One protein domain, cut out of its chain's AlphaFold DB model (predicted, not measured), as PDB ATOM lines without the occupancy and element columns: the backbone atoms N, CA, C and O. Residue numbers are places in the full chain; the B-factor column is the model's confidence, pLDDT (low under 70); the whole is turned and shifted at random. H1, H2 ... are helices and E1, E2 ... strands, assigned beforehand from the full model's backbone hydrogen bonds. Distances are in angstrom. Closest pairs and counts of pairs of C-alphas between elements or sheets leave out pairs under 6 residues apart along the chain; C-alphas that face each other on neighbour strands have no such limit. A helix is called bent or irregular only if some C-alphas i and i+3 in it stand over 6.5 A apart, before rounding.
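Overview. This is residues 81 to 135 of the 318 residues of an uncharacterized protein of Prevotella enoeca (UniProt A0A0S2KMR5). A helical hairpin, H1 and H2 side by side, packs loosely on one side of a small three-stranded sheet, with both helices only grazing it. The link of residues 121 to 128 arches away on the opposite side of the sheet. The printed part has 55 residues, with two named helices and three named strands in the order E1 H1 H2 E2 E3; the sheet runs E2 E1 E3, antiparallel throughout, and the class is mixed, helices and strands. The whole is compact, with a radius of gyration of the C-alphas of 10.4 A, and rounded, with spans of 30 by 26 by 15 A.

Along the chain. Begin at C-alpha 81, at (-20.919, 16.818, -45.029), where strand E1 starts; it covers residues 81 to 86 and measures 15.9 A from first to last C-alpha. Next look at residues 93 to 101, helix H1, 14.3 A long; it is neither bent nor irregular, but only just: C-alphas 96 and 99 are 6.2 A apart. Find C-alpha 105 at (-19.588, 3.702, -49.882); from there helix H2 runs through residue 115 over 15.6 A. Strand E2 is residues 118 to 120, 6.9 A, and strand E3 is residues 129 to 134, 17.0 A, ending at C-alpha 134, at (-23.734, 14.277, -50.145).

Arrangement. Start with the sheet, where E1 is the inner strand and E2 and E3 are edge strands. E1 and E3 are antiparallel at 149 degrees; look at N 83 and O 131, 2.8 A apart and within hydrogen-bond range. E2 and E1 are antiparallel at 149 degrees too, with N 86 and O 118 within hydrogen-bond range at 2.8 A. E2 and E3 are apart. H1 and H2 form a helical hairpin: they touch, closest at the C-alphas of Tyr 99 and Leu 111, 7.4 A, with a shallow tilt of 5 degrees, opposite ways. H1 is on the sheet but only grazes it, with residues 96 to 100; its closest C-alpha pair with E3 is Tyr 99 and Tyr 129, 7.5 A. H2 also only grazes the sheet, with residues 105 to 115; its closest C-alpha pair with E2 is His 112 and Glu 118, 6.8 A. In H2 every O i to N i+4 pair is within hydrogen-bond range; in H1 1 of 5 is, beside 5 of 6 O i to N i+3 pairs.

Size, cuts and confidence. The two C-alphas farthest apart are those of Asp 90 and Glu 135, 30.9 A. The printed part has no cut. The links H1 to H2 and H2 to E2 are tight, and E1 to H1 and E2 to E3 are short. The mean pLDDT of the printed part is 82.7; look for values under 70 at residues 123 to 127.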
ATOM      1  N   VAL A  81     -21.631  16.973 -46.297       86.44
ATOM      2  CA  VAL A  81     -20.919  16.818 -45.029       86.44
ATOM      3  C   VAL A  81     -19.468  16.454 -45.308       86.44
ATOM      4  O   VAL A  81     -19.153  15.654 -46.190       86.44
ATOM      5  N   THR A  82     -18.559  17.069 -44.553       87.31
ATOM      6  CA  THR A  82     -17.136  16.727 -44.610       87.31
ATOM      7  C   THR A  82     -16.886  15.496 -43.752       87.31
ATOM      8  O   THR A  82     -17.071  15.539 -42.537       87.31
ATOM      9  N   LEU A  83     -16.456  14.412 -44.389       87.56
ATOM     10  CA  LEU A  83     -16.013  13.199 -43.720       87.56
ATOM     11  C   LEU A  83     -14.496  13.260 -43.559       87.56
ATOM     12  O   LEU A  83     -13.756  13.243 -44.545       87.56
ATOM     13  N   TYR A  84     -14.038  13.352 -42.318       89.00
ATOM     14  CA  TYR A  84     -12.627  13.337 -41.963       89.00
ATOM     15  C   TYR A  84     -12.126  11.902 -41.842       89.00
ATOM     16  O   TYR A  84     -12.850  11.034 -41.355       89.00
ATOM     17  N   ILE A  85     -10.892  11.661 -42.289       89.06
ATOM     18  CA  ILE A  85     -10.277  10.331 -42.326       89.06
ATOM     19  C   ILE A  85      -9.063  10.322 -41.398       89.06
ATOM     20  O   ILE A  85      -8.085  11.043 -41.618       89.06
ATOM     21  N   ASN A  86      -9.130   9.474 -40.377       89.31
ATOM     22  CA  ASN A  86      -8.108   9.304 -39.357       89.31
ATOM     23  C   ASN A  86      -7.372   7.982 -39.596       89.31
ATOM     24  O   ASN A  86      -7.875   6.901 -39.300       89.31
ATOM     25  N   PHE A  87      -6.169   8.071 -40.162       88.19
ATOM     26  CA  PHE A  87      -5.316   6.908 -40.403       88.19
ATOM     27  C   PHE A  87      -4.508   6.529 -39.153       88.19
ATOM     28  O   PHE A  87      -3.998   7.424 -38.471       88.19
ATOM     29  N   PRO A  88      -4.281   5.228 -38.896       88.75
ATOM     30  CA  PRO A  88      -3.287   4.777 -37.929       88.75
ATOM     31  C   PRO A  88      -1.887   5.323 -38.235       88.75
ATOM     32  O   PRO A  88      -1.520   5.527 -39.398       88.75
ATOM     33  N   ALA A  89      -1.095   5.552 -37.184       84.62
ATOM     34  CA  ALA A  89       0.203   6.228 -37.271       84.62
ATOM     35  C   ALA A  89       1.225   5.520 -38.186       84.62
ATOM     36  O   ALA A  89       2.121   6.170 -38.718       84.62
ATOM     37  N   ASP A  90       1.085   4.210 -38.379       86.31
ATOM     38  CA  ASP A  90       1.940   3.340 -39.191       86.31
ATOM     39  C   ASP A  90       1.510   3.234 -40.665       86.31
ATOM     40  O   ASP A  90       2.184   2.574 -41.459       86.31
ATOM     41  N   THR A  91       0.426   3.906 -41.060       86.56
ATOM     42  CA  THR A  91      -0.033   3.903 -42.455       86.56
ATOM     43  C   THR A  91       0.970   4.650 -43.343       86.56
ATOM     44  O   THR A  91       1.311   5.805 -43.073       86.56
ATOM     45  N   GLN A  92       1.428   4.003 -44.415       88.50
ATOM     46  CA  GLN A  92       2.318   4.596 -45.421       88.50
ATOM     47  C   GLN A  92       1.616   5.738 -46.175       88.50
ATOM     48  O   GLN A  92       0.418   5.641 -46.436       88.50
ATOM     49  N   GLU A  93       2.329   6.812 -46.532       86.06
ATOM     50  CA  GLU A  93       1.718   7.972 -47.209       86.06
ATOM     51  C   GLU A  93       1.107   7.592 -48.562       86.06
ATOM     52  O   GLU A  93       0.012   8.048 -48.875       86.06
ATOM     53  N   GLU A  94       1.730   6.672 -49.302       84.88
ATOM     54  CA  GLU A  94       1.205   6.169 -50.576       84.88
ATOM     55  C   GLU A  94      -0.162   5.488 -50.402       84.88
ATOM     56  O   GLU A  94      -1.035   5.573 -51.261       84.88
ATOM     57  N   VAL A  95      -0.368   4.835 -49.255       83.31
ATOM     58  CA  VAL A  95      -1.637   4.189 -48.905       83.31
ATOM     59  C   VAL A  95      -2.653   5.221 -48.412       83.31
ATOM     60  O   VAL A  95      -3.848   5.073 -48.667       83.31
ATOM     61  N   LYS A  96      -2.205   6.293 -47.745       85.56
ATOM     62  CA  LYS A  96      -3.088   7.401 -47.352       85.56
ATOM     63  C   LYS A  96      -3.646   8.124 -48.570       85.56
ATOM     64  O   LYS A  96      -4.821   8.472 -48.546       85.56
ATOM     65  N   ASP A  97      -2.856   8.275 -49.636       86.56
ATOM     66  CA  ASP A  97      -3.261   8.924 -50.892       86.56
ATOM     67  C   ASP A  97      -4.433   8.218 -51.601       86.56
ATOM     68  O   ASP A  97      -5.140   8.850 -52.390       86.56
ATOM     69  N   LEU A  98      -4.734   6.961 -51.248       84.25
ATOM     70  CA  LEU A  98      -5.900   6.232 -51.760       84.25
ATOM     71  C   LEU A  98      -7.232   6.945 -51.486       84.25
ATOM     72  O   LEU A  98      -8.198   6.725 -52.216       84.25
ATOM     73  N   TYR A  99      -7.299   7.831 -50.484       85.69
ATOM     74  CA  TYR A  99      -8.518   8.591 -50.200       85.69
ATOM     75  C   TYR A  99      -8.990   9.461 -51.379       85.69
ATOM     76  O   TYR A  99     -10.187   9.722 -51.500       85.69
ATOM     77  N   HIS A 100      -8.086   9.862 -52.282       85.25
ATOM     78  CA  HIS A 100      -8.428  10.616 -53.493       85.25
ATOM     79  C   HIS A 100      -9.301   9.827 -54.478       85.25
ATOM     80  O   HIS A 100      -9.983  10.426 -55.310       85.25
ATOM     81  N   HIS A 101      -9.297   8.497 -54.379       85.06
ATOM     82  CA  HIS A 101     -10.062   7.610 -55.251       85.06
ATOM     83  C   HIS A 101     -11.437   7.245 -54.689       85.06
ATOM     84  O   HIS A 101     -12.202   6.559 -55.362       85.06
ATOM     85  N   ILE A 102     -11.779   7.712 -53.485       87.12
ATOM     86  CA  ILE A 102     -13.089   7.444 -52.903       87.12
ATOM     87  C   ILE A 102     -14.164   8.136 -53.740       87.12
ATOM     88  O   ILE A 102     -14.157   9.356 -53.899       87.12
ATOM     89  N   GLN A 103     -15.115   7.352 -54.241       86.81
ATOM     90  CA  GLN A 103     -16.324   7.851 -54.895       86.81
ATOM     91  C   GLN A 103     -17.585   7.301 -54.230       86.81
ATOM     92  O   GLN A 103     -18.611   7.979 -54.187       86.81
ATOM     93  N   THR A 104     -17.510   6.086 -53.694       86.31
ATOM     94  CA  THR A 104     -18.656   5.282 -53.265       86.31
ATOM     95  C   THR A 104     -18.525   4.833 -51.806       86.31
ATOM     96  O   THR A 104     -17.440   4.867 -51.225       86.31
ATOM     97  N   ILE A 105     -19.622   4.351 -51.209       84.94
ATOM     98  CA  ILE A 105     -19.588   3.702 -49.882       84.94
ATOM     99  C   ILE A 105     -18.633   2.507 -49.882       84.94
ATOM    100  O   ILE A 105     -17.927   2.276 -48.901       84.94
ATOM    101  N   GLN A 106     -18.582   1.756 -50.985       84.00
ATOM    102  CA  GLN A 106     -17.681   0.621 -51.112       84.00
ATOM    103  C   GLN A 106     -16.213   1.027 -50.994       84.00
ATOM    104  O   GLN A 106     -15.458   0.317 -50.331       84.00
ATOM    105  N   ASP A 107     -15.820   2.154 -51.586       83.62
ATOM    106  CA  ASP A 107     -14.441   2.645 -51.511       83.62
ATOM    107  C   ASP A 107     -14.079   3.047 -50.079       83.62
ATOM    108  O   ASP A 107     -12.987   2.735 -49.608       83.62
ATOM    109  N   ILE A 108     -15.022   3.657 -49.346       86.25
ATOM    110  CA  ILE A 108     -14.839   3.994 -47.926       86.25
ATOM    111  C   ILE A 108     -14.649   2.718 -47.095       86.25
ATOM    112  O   ILE A 108     -13.681   2.609 -46.342       86.25
ATOM    113  N   CYS A 109     -15.523   1.719 -47.262       82.44
ATOM    114  CA  CYS A 109     -15.393   0.429 -46.577       82.44
ATOM    115  C   CYS A 109     -14.103  -0.312 -46.970       82.44
ATOM    116  O   CYS A 109     -13.504  -1.005 -46.148       82.44
ATOM    117  N   ALA A 110     -13.670  -0.209 -48.226       82.50
ATOM    118  CA  ALA A 110     -12.426  -0.809 -48.684       82.50
ATOM    119  C   ALA A 110     -11.220  -0.122 -48.035       82.50
ATOM    120  O   ALA A 110     -10.354  -0.817 -47.505       82.50
ATOM    121  N   LEU A 111     -11.201   1.213 -47.983       84.06
ATOM    122  CA  LEU A 111     -10.155   1.964 -47.293       84.06
ATOM    123  C   LEU A 111     -10.104   1.600 -45.804       84.06
ATOM    124  O   LEU A 111      -9.033   1.262 -45.307       84.06
ATOM    125  N   HIS A 112     -11.260   1.558 -45.125       84.50
ATOM    126  CA  HIS A 112     -11.360   1.108 -43.733       84.50
ATOM    127  C   HIS A 112     -10.666  -0.241 -43.523       84.50
ATOM    128  O   HIS A 112      -9.831  -0.388 -42.640       84.50
ATOM    129  N   ARG A 113     -10.958  -1.234 -44.367       81.31
ATOM    130  CA  ARG A 113     -10.402  -2.589 -44.224       81.31
ATOM    131  C   ARG A 113      -8.920  -2.677 -44.554       81.31
ATOM    132  O   ARG A 113      -8.234  -3.533 -44.004       81.31
ATOM    133  N   LEU A 114      -8.446  -1.850 -45.480       82.00
ATOM    134  CA  LEU A 114      -7.046  -1.839 -45.891       82.00
ATOM    135  C   LEU A 114      -6.151  -1.184 -44.842       82.00
ATOM    136  O   LEU A 114      -5.029  -1.643 -44.639       82.00
ATOM    137  N   THR A 115      -6.636  -0.128 -44.189       83.81
ATOM    138  CA  THR A 115      -5.795   0.727 -43.343       83.81
ATOM    139  C   THR A 115      -6.247   0.804 -41.895       83.81
ATOM    140  O   THR A 115      -5.575   1.462 -41.118       83.81
ATOM    141  N   ALA A 116      -7.387   0.211 -41.534       84.81
ATOM    142  CA  ALA A 116      -8.079   0.460 -40.267       84.81
ATOM    143  C   ALA A 116      -8.337   1.960 -40.008       84.81
ATOM    144  O   ALA A 116      -8.312   2.406 -38.865       84.81
ATOM    145  N   ALA A 117      -8.553   2.752 -41.070       85.12
ATOM    146  CA  ALA A 117      -8.866   4.173 -40.924       85.12
ATOM    147  C   ALA A 117     -10.233   4.367 -40.262       85.12
ATOM    148  O   ALA A 117     -11.201   3.687 -40.613       85.12
ATOM    149  N   GLU A 118     -10.315   5.320 -39.342       85.88
ATOM    150  CA  GLU A 118     -11.560   5.744 -38.708       85.88
ATOM    151  C   GLU A 118     -12.109   6.988 -39.411       85.88
ATOM    152  O   GLU A 118     -11.358   7.788 -39.975       85.88
ATOM    153  N   PHE A 119     -13.432   7.145 -39.398       86.31
ATOM    154  CA  PHE A 119     -14.120   8.234 -40.086       86.31
ATOM    155  C   PHE A 119     -14.936   9.047 -39.092       86.31
ATOM    156  O   PHE A 119     -15.631   8.473 -38.257       86.31
ATOM    157  N   GLU A 120     -14.882  10.370 -39.206       84.12
ATOM    158  CA  GLU A 120     -15.586  11.287 -38.307       84.12
ATOM    159  C   GLU A 120     -16.248  12.427 -39.091       84.12
ATOM    160  O   GLU A 120     -15.650  13.000 -39.999       84.12
ATOM    161  N   CYS A 121     -17.478  12.802 -38.721       76.31
ATOM    162  CA  CYS A 121     -18.172  13.972 -39.288       76.31
ATOM    163  C   CYS A 121     -17.916  15.267 -38.491       76.31
ATOM    164  O   CYS A 121     -18.319  16.354 -38.903       76.31
ATOM    165  N   SER A 122     -17.260  15.169 -37.333       71.12
ATOM    166  CA  SER A 122     -16.828  16.307 -36.520       71.12
ATOM    167  C   SER A 122     -15.319  16.456 -36.613       71.12
ATOM    168  O   SER A 122     -14.603  15.475 -36.448       71.12
ATOM    169  N   ASN A 123     -14.831  17.673 -36.841       60.19
ATOM    170  CA  ASN A 123     -13.399  17.940 -36.913       60.19
ATOM    171  C   ASN A 123     -12.756  17.748 -35.528       60.19
ATOM    172  O   ASN A 123     -12.766  18.661 -34.697       60.19
ATOM    173  N   SER A 124     -12.212  16.562 -35.265       53.06
ATOM    174  CA  SER A 124     -11.229  16.370 -34.211       53.06
ATOM    175  C   SER A 124      -9.890  16.868 -34.754       53.06
ATOM    176  O   SER A 124      -9.292  16.308 -35.665       53.06
ATOM    177  N   SER A 125      -9.475  18.027 -34.253       53.62
ATOM    178  CA  SER A 125      -8.232  18.737 -34.564       53.62
ATOM    179  C   SER A 125      -7.077  17.803 -34.988       53.62
ATOM    180  O   SER A 125      -6.463  17.211 -34.104       53.62
ATOM    181  N   ASN A 126      -6.817  17.665 -36.307       53.22
ATOM    182  CA  ASN A 126      -5.589  17.174 -36.993       53.22
ATOM    183  C   ASN A 126      -5.818  16.327 -38.269       53.22
ATOM    184  O   ASN A 126      -4.840  15.887 -38.880       53.22
ATOM    185  N   SER A 127      -7.048  16.103 -38.731       59.50
ATOM    186  CA  SER A 127      -7.275  15.333 -39.963       59.50
ATOM    187  C   SER A 127      -6.881  16.129 -41.221       59.50
ATOM    188  O   SER A 127      -7.604  16.981 -41.733       59.50
ATOM    189  N   LYS A 128      -5.685  15.839 -41.751       77.25
ATOM    190  CA  LYS A 128      -5.204  16.336 -43.057       77.25
ATOM    191  C   LYS A 128      -6.053  15.810 -44.227       77.25
ATOM    192  O   LYS A 128      -6.062  16.416 -45.295       77.25
ATOM    193  N   TYR A 129      -6.754  14.696 -44.028       85.94
ATOM    194  CA  TYR A 129      -7.471  13.954 -45.061       85.94
ATOM    195  C   TYR A 129      -8.981  14.076 -44.847       85.94
ATOM    196  O   TYR A 129      -9.487  13.809 -43.755       85.94
ATOM    197  N   SER A 130      -9.702  14.494 -45.886       88.25
ATOM    198  CA  SER A 130     -11.161  14.611 -45.847       88.25
ATOM    199  C   SER A 130     -11.778  14.503 -47.236       88.25
ATOM    200  O   SER A 130     -11.125  14.798 -48.240       88.25
ATOM    201  N   ILE A 131     -13.043  14.096 -47.282       87.38
ATOM    202  CA  ILE A 131     -13.866  14.051 -48.493       87.38
ATOM    203  C   ILE A 131     -15.206  14.744 -48.233       87.38
ATOM    204  O   ILE A 131     -15.697  14.745 -47.105       87.38
ATOM    205  N   GLN A 132     -15.808  15.336 -49.265       89.00
ATOM    206  CA  GLN A 132     -17.164  15.889 -49.181       89.00
ATOM    207  C   GLN A 132     -18.171  14.863 -49.684       89.00
ATOM    208  O   GLN A 132     -18.060  14.386 -50.813       89.00
ATOM    209  N   VAL A 133     -19.145  14.528 -48.848       88.56
ATOM    210  CA  VAL A 133     -20.141  13.489 -49.113       88.56
ATOM    211  C   VAL A 133     -21.531  14.104 -49.080       88.56
ATOM    212  O   VAL A 133     -21.870  14.805 -48.131       88.56
ATOM    213  N   SER A 134     -22.350  13.806 -50.086       90.50
ATOM    214  CA  SER A 134     -23.734  14.277 -50.145       90.50
ATOM    215  C   SER A 134     -24.650  13.406 -49.284       90.50
ATOM    216  O   SER A 134     -24.908  12.247 -49.629       90.50
ATOM    217  N   GLU A 135     -25.195  13.958 -48.196       89.00
ATOM    218  CA  GLU A 135     -26.163  13.225 -47.374       89.00
ATOM    219  C   GLU A 135     -27.468  12.957 -48.134       89.00
ATOM    220  O   GLU A 135     -28.058  11.890 -47.981       89.00
TER     221      GLU A 135